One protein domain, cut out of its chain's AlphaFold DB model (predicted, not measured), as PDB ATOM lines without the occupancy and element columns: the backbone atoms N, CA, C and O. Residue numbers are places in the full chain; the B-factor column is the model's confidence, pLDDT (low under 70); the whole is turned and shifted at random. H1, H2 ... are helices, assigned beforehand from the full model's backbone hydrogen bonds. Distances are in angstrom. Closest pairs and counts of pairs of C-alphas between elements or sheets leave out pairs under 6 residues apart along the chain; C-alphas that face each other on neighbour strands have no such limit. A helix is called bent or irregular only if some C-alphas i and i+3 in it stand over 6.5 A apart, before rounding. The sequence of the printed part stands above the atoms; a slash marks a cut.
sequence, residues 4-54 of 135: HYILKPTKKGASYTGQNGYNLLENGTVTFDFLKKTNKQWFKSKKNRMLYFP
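This is residues 4 to 54 of the 135 residues of the protein "PBECR4 domain-containing protein" of Bacillus thuringiensis LM1212 (UniProt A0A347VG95). What shape do these atoms make? Five helices make an open frame: H2 and H3 form one side, H4 and the long H5 form the opposite side, and the short H1 sits between, touching H2, H4 and H5. What is it built of? The printed part has 51 residues, with H1 to H5 in that order and no named strand; the class is all helix. How large is it? It is compact, with a radius of gyration of the C-alphas of 10.4 A and a rounded outline of 26 by 23 by 16 A.

What surrounds the first helix? H1, residues 4 to 7, is the hub. It touches H2, residues 13 to 16, closest at C-alphas 7 and 13, 4.8 A, and H4, residues 32 to 38, closest at C-alphas 6 and 35, 6.7 A. It only just touches H5, residues 40 to 54, with 3 pairs of C-alphas within 8 A, through residues 42 to 43 of H5 alone; the closest C-alphas, 6 and 42, are 5.4 A apart. Where does H3 stand? H3, residues 18 to 26, touches H2 only at the corner, and only just, with 3 pairs of C-alphas within 8 A; the closest C-alphas, 15 and 21, are 6.4 A apart. H3 is apart from H1, H4 and H5. How do the last two helices meet? H4 and H5 touch only at the corner, and only just, with 3 pairs of C-alphas within 8 A, the closest being 36 and 43 at 5.4 A; they run opposite ways at a shallow tilt of 27 degrees. What of the backbones? Every O i to N i+4 pair is within hydrogen-bond range in H3 and H4, and 8 of 11 in H5; H1 and H2 are too short for such a pair.

Where do the helices begin and end? C-alpha 4 of H1 is at (298.335, 223.922, 178.227), and C-alpha 54 of H5 at (314.242, 225.513, 185.129). How long are they? H1 spans 5.0 A, H2 5.7 A, H3 12.5 A, H4 9.7 A and H5 22.0 A. H5 is irregular: C-alphas 45 and 48 are 7.5 A apart.

How far does it reach? The two C-alphas farthest apart, those of Lys 11 and Pro 54, are 29.0 A apart. Is it unbroken and sure? The printed part has no cut, its four links are tight, and no printed residue is under 70 in pLDDT.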
ATOM      1  N   HIS A   4     299.453 223.909 179.165       77.44
ATOM      2  CA  HIS A   4     298.335 223.922 178.227       77.44
ATOM      3  C   HIS A   4     297.601 222.573 178.157       77.44
ATOM      4  O   HIS A   4     296.397 222.576 177.959       77.44
ATOM      5  N   TYR A   5     298.250 221.421 178.373       79.50
ATOM      6  CA  TYR A   5     297.543 220.129 178.384       79.50
ATOM      7  C   TYR A   5     296.614 219.980 179.594       79.50
ATOM      8  O   TYR A   5     295.614 219.276 179.514       79.50
ATOM      9  N   ILE A   6     296.923 220.662 180.701       84.94
ATOM     10  CA  ILE A   6     296.089 220.679 181.909       84.94
ATOM     11  C   ILE A   6     294.868 221.584 181.684       84.94
ATOM     12  O   ILE A   6     293.771 221.264 182.137       84.94
ATOM     13  N   LEU A   7     295.054 222.702 180.970       85.44
ATOM     14  CA  LEU A   7     294.068 223.783 180.871       85.44
ATOM     15  C   LEU A   7     293.245 223.782 179.572       85.44
ATOM     16  O   LEU A   7     292.107 224.245 179.589       85.44
ATOM     17  N   LYS A   8     293.759 223.231 178.465       74.88
ATOM     18  CA  LYS A   8     293.076 223.145 177.155       74.88
ATOM     19  C   LYS A   8     291.711 222.442 177.206       74.88
ATOM     20  O   LYS A   8     290.819 222.908 176.506       74.88
ATOM     21  N   PRO A   9     291.486 221.396 178.030       72.88
ATOM     22  CA  PRO A   9     290.159 220.785 178.167       72.88
ATOM     23  C   PRO A   9     289.110 221.689 178.839       72.88
ATOM     24  O   PRO A   9     287.929 221.352 178.851       72.88
ATOM     25  N   THR A  10     289.510 222.816 179.437       75.25
ATOM     26  CA  THR A  10     288.571 223.754 180.066       75.25
ATOM     27  C   THR A  10     287.963 224.699 179.028       75.25
ATOM     28  O   THR A  10     288.628 225.094 178.070       75.25
ATOM     29  N   LYS A  11     286.722 225.161 179.256       71.00
ATOM     30  CA  LYS A  11     286.038 226.148 178.390       71.00
ATOM     31  C   LYS A  11     286.837 227.445 178.167       71.00
ATOM     32  O   LYS A  11     286.559 228.167 177.221       71.00
ATOM     33  N   LYS A  12     287.814 227.747 179.034       76.69
ATOM     34  CA  LYS A  12     288.677 228.937 178.967       76.69
ATOM     35  C   LYS A  12     290.146 228.608 178.675       76.69
ATOM     36  O   LYS A  12     291.005 229.455 178.902       76.69
ATOM     37  N   GLY A  13     290.464 227.417 178.167       76.38
ATOM     38  CA  GLY A  13     291.845 226.955 177.977       76.38
ATOM     39  C   GLY A  13     292.744 227.924 177.197       76.38
ATOM     40  O   GLY A  13     293.896 228.121 177.574       76.38
ATOM     41  N   ALA A  14     292.196 228.594 176.178       79.19
ATOM     42  CA  ALA A  14     292.911 229.589 175.370       79.19
ATOM     43  C   ALA A  14     293.344 230.841 176.159       79.19
ATOM     44  O   ALA A  14     294.331 231.481 175.812       79.19
ATOM     45  N   SER A  15     292.655 231.177 177.256       83.69
ATOM     46  CA  SER A  15     293.036 232.317 178.100       83.69
ATOM     47  C   SER A  15     294.321 232.066 178.896       83.69
ATOM     48  O   SER A  15     294.924 233.009 179.391       83.69
ATOM     49  N   TYR A  16     294.785 230.818 178.978       84.62
ATOM     50  CA  TYR A  16     295.981 230.443 179.731       84.62
ATOM     51  C   TYR A  16     297.217 230.221 178.846       84.62
ATOM     52  O   TYR A  16     298.157 229.532 179.247       84.62
ATOM     53  N   THR A  17     297.219 230.763 177.627       83.25
ATOM     54  CA  THR A  17     298.335 230.649 176.675       83.25
ATOM     55  C   THR A  17     298.942 232.011 176.337       83.25
ATOM     56  O   THR A  17     298.325 233.045 176.592       83.25
ATOM     57  N   GLY A  18     300.151 232.009 175.767       85.06
ATOM     58  CA  GLY A  18     300.859 233.227 175.364       85.06
ATOM     59  C   GLY A  18     301.121 234.183 176.530       85.06
ATOM     60  O   GLY A  18     301.257 233.750 177.676       85.06
ATOM     61  N   GLN A  19     301.142 235.485 176.231       88.81
ATOM     62  CA  GLN A  19     301.407 236.535 177.219       88.81
ATOM     63  C   GLN A  19     300.395 236.530 178.368       88.81
ATOM     64  O   GLN A  19     300.772 236.671 179.524       88.81
ATOM     65  N   ASN A  20     299.106 236.317 178.079       89.50
ATOM     66  CA  ASN A  20     298.097 236.288 179.135       89.50
ATOM     67  C   ASN A  20     298.325 235.112 180.096       89.50
ATOM     68  O   ASN A  20     298.258 235.276 181.310       89.50
ATOM     69  N   GLY A  21     298.655 233.932 179.559       88.44
ATOM     70  CA  GLY A  21     299.037 232.781 180.373       88.44
ATOM     71  C   GLY A  21     300.258 233.059 181.252       88.44
ATOM     72  O   GLY A  21     300.250 232.689 182.423       88.44
ATOM     73  N   TYR A  22     301.270 233.740 180.707       88.94
ATOM     74  CA  TYR A  22     302.442 234.177 181.469       88.94
ATOM     75  C   TYR A  22     302.058 235.133 182.606       88.94
ATOM     76  O   TYR A  22     302.386 234.859 183.756       88.94
ATOM     77  N   ASN A  23     301.276 236.177 182.325       93.06
ATOM     78  CA  ASN A  23     300.847 237.150 183.336       93.06
ATOM     79  C   ASN A  23     300.075 236.477 184.485       93.06
ATOM     80  O   ASN A  23     300.234 236.841 185.647       93.06
ATOM     81  N   LEU A  24     299.249 235.472 184.170       92.25
ATOM     82  CA  LEU A  24     298.510 234.694 185.166       92.25
ATOM     83  C   LEU A  24     299.411 233.782 186.016       92.25
ATOM     84  O   LEU A  24     299.050 233.463 187.147       92.25
ATOM     85  N   LEU A  25     300.548 233.325 185.483       90.62
ATOM     86  CA  LEU A  25     301.566 232.612 186.263       90.62
ATOM     87  C   LEU A  25     302.311 233.589 187.177       90.62
ATOM     88  O   LEU A  25     302.442 233.333 188.370       90.62
ATOM     89  N   GLU A  26     302.754 234.712 186.615       92.94
ATOM     90  CA  GLU A  26     303.546 235.736 187.297       92.94
ATOM     91  C   GLU A  26     302.787 236.375 188.466       92.94
ATOM     92  O   GLU A  26     303.335 236.523 189.554       92.94
ATOM     93  N   ASN A  27     301.499 236.672 188.287       95.00
ATOM     94  CA  ASN A  27     300.668 237.258 189.340       95.00
ATOM     95  C   ASN A  27     300.115 236.233 190.353       95.00
ATOM     96  O   ASN A  27     299.309 236.590 191.212       95.00
ATOM     97  N   GLY A  28     300.502 234.957 190.244       93.62
ATOM     98  CA  GLY A  28     300.094 233.902 191.171       93.62
ATOM     99  C   GLY A  28     298.659 233.390 190.998       93.62
ATOM    100  O   GLY A  28     298.182 232.642 191.850       93.62
ATOM    101  N   THR A  29     297.958 233.734 189.913       92.81
ATOM    102  CA  THR A  29     296.616 233.188 189.627       92.81
ATOM    103  C   THR A  29     296.684 231.712 189.225       92.81
ATOM    104  O   THR A  29     295.888 230.887 189.679       92.81
ATOM    105  N   VAL A  30     297.646 231.351 188.373       91.81
ATOM    106  CA  VAL A  30     297.903 229.972 187.947       91.81
ATOM    107  C   VAL A  30     299.020 229.399 188.814       91.81
ATOM    108  O   VAL A  30     300.202 229.568 188.544       91.81
ATOM    109  N   THR A  31     298.633 228.679 189.862       93.12
ATOM    110  CA  THR A  31     299.554 227.957 190.753       93.12
ATOM    111  C   THR A  31     299.492 226.449 190.525       93.12
ATOM    112  O   THR A  31     298.587 225.928 189.868       93.12
ATOM    113  N   PHE A  32     300.415 225.694 191.123       93.44
ATOM    114  CA  PHE A  32     300.325 224.230 191.120       93.44
ATOM    115  C   PHE A  32     299.048 223.706 191.777       93.44
ATOM    116  O   PHE A  32     298.479 222.729 191.289       93.44
ATOM    117  N   ASP A  33     298.550 224.364 192.823       95.38
ATOM    118  CA  ASP A  33     297.279 223.988 193.443       95.38
ATOM    119  C   ASP A  33     296.097 224.246 192.512       95.38
ATOM    120  O   ASP A  33     295.212 223.395 192.398       95.38
ATOM    121  N   PHE A  34     296.103 225.371 191.792       93.94
ATOM    122  CA  PHE A  34     295.113 225.655 190.755       93.94
ATOM    123  C   PHE A  34     295.130 224.583 189.652       93.94
ATOM    124  O   PHE A  34     294.091 224.000 189.329       93.94
ATOM    125  N   LEU A  35     296.310 224.250 189.119       92.88
ATOM    126  CA  LEU A  35     296.467 223.221 188.084       92.88
ATOM    127  C   LEU A  35     296.009 221.838 188.576       92.88
ATOM    128  O   LEU A  35     295.291 221.129 187.868       92.88
ATOM    129  N   LYS A  36     296.374 221.468 189.809       94.50
ATOM    130  CA  LYS A  36     295.986 220.203 190.447       94.50
ATOM    131  C   LYS A  36     294.476 220.096 190.657       94.50
ATOM    132  O   LYS A  36     293.928 219.014 190.447       94.50
ATOM    133  N   LYS A  37     293.815 221.187 191.062       93.31
ATOM    134  CA  LYS A  37     292.349 221.265 191.198       93.31
ATOM    135  C   LYS A  37     291.649 221.184 189.840       93.31
ATOM    136  O   LYS A  37     290.612 220.543 189.740       93.31
ATOM    137  N   THR A  38     292.236 221.788 188.809       91.31
ATOM    138  CA  THR A  38     291.660 221.833 187.458       91.31
ATOM    139  C   THR A  38     291.688 220.467 186.781       91.31
ATOM    140  O   THR A  38     290.681 220.016 186.242       91.31
ATOM    141  N   ASN A  39     292.837 219.786 186.809       90.88
ATOM    142  CA  ASN A  39     292.952 218.437 186.273       90.88
ATOM    143  C   ASN A  39     294.072 217.657 186.972       90.88
ATOM    144  O   ASN A  39     295.238 217.705 186.578       90.88
ATOM    145  N   LYS A  40     293.708 216.894 188.008       92.44
ATOM    146  CA  LYS A  40     294.657 216.139 188.840       92.44
ATOM    147  C   LYS A  40     295.491 215.132 188.042       92.44
ATOM    148  O   LYS A  40     296.678 214.973 188.330       92.44
ATOM    149  N   GLN A  41     294.889 214.451 187.065       91.44
ATOM    150  CA  GLN A  41     295.563 213.419 186.273       91.44
ATOM    151  C   GLN A  41     296.636 214.029 185.368       91.44
ATOM    152  O   GLN A  41     297.793 213.608 185.418       91.44
ATOM    153  N   TRP A  42     296.279 215.059 184.596       90.19
ATOM    154  CA  TRP A  42     297.236 215.758 183.738       90.19
ATOM    155  C   TRP A  42     298.272 216.542 184.539       90.19
ATOM    156  O   TRP A  42     299.445 216.551 184.174       90.19
ATOM    157  N   PHE A  43     297.886 217.136 185.671       92.75
ATOM    158  CA  PHE A  43     298.851 217.755 186.573       92.75
ATOM    159  C   PHE A  43     299.898 216.739 187.034       92.75
ATOM    160  O   PHE A  43     301.090 216.994 186.892       92.75
ATOM    161  N   LYS A  44     299.478 215.557 187.509       92.69
ATOM    162  CA  LYS A  44     300.408 214.499 187.931       92.69
ATOM    163  C   LYS A  44     301.358 214.089 186.800       92.69
ATOM    164  O   LYS A  44     302.541 213.913 187.065       92.69
ATOM    165  N   SER A  45     300.871 213.972 185.561       89.88
ATOM    166  CA  SER A  45     301.699 213.548 184.421       89.88
ATOM    167  C   SER A  45     302.651 214.628 183.896       89.88
ATOM    168  O   SER A  45     303.619 214.296 183.215       89.88
ATOM    169  N   LYS A  46     302.404 215.913 184.188       90.44
ATOM    170  CA  LYS A  46     303.245 217.038 183.733       90.44
ATOM    171  C   LYS A  46     304.053 217.708 184.843       90.44
ATOM    172  O   LYS A  46     304.942 218.495 184.530       90.44
ATOM    173  N   LYS A  47     303.778 217.394 186.115       92.44
ATOM    174  CA  LYS A  47     304.410 218.011 187.294       92.44
ATOM    175  C   LYS A  47     305.933 218.006 187.207       92.44
ATOM    176  O   LYS A  47     306.536 219.062 187.353       92.44
ATOM    177  N   ASN A  48     306.531 216.844 186.952       91.50
ATOM    178  CA  ASN A  48     307.985 216.705 186.893       91.50
ATOM    179  C   ASN A  48     308.587 217.589 185.807       91.50
ATOM    180  O   ASN A  48     309.440 218.413 186.103       91.50
ATOM    181  N   ARG A  49     308.059 217.520 184.582       89.75
ATOM    182  CA  ARG A  49     308.499 218.392 183.488       89.75
ATOM    183  C   ARG A  49     308.439 219.878 183.859       89.75
ATOM    184  O   ARG A  49     309.342 220.609 183.482       89.75
ATOM    185  N   MET A  50     307.403 220.328 184.576       90.56
ATOM    186  CA  MET A  50     307.300 221.723 185.037       90.56
ATOM    187  C   MET A  50     308.340 222.060 186.115       90.56
ATOM    188  O   MET A  50     308.945 223.121 186.046       90.56
ATOM    189  N   LEU A  51     308.568 221.159 187.076       91.44
ATOM    190  CA  LEU A  51     309.585 221.322 188.121       91.44
ATOM    191  C   LEU A  51     311.012 221.298 187.572       91.44
ATOM    192  O   LEU A  51     311.872 221.994 188.099       91.44
ATOM    193  N   TYR A  52     311.257 220.505 186.530       92.44
ATOM    194  CA  TYR A  52     312.586 220.325 185.963       92.44
ATOM    195  C   TYR A  52     312.916 221.299 184.838       92.44
ATOM    196  O   TYR A  52     314.084 221.454 184.504       92.44
ATOM    197  N   PHE A  53     311.920 221.971 184.253       90.94
ATOM    198  CA  PHE A  53     312.147 222.921 183.164       90.94
ATOM    199  C   PHE A  53     313.170 224.021 183.508       90.94
ATOM    200  O   PHE A  53     314.015 224.306 182.661       90.94
ATOM    201  N   PRO A  54     313.193 224.582 184.736       91.00
ATOM    202  CA  PRO A  54     314.242 225.513 185.129       91.00
ATOM    203  C   PRO A  54     315.658 224.942 185.045       91.00
ATOM    204  O   PRO A  54     316.579 225.729 184.970       91.00
TER     205      PRO A  54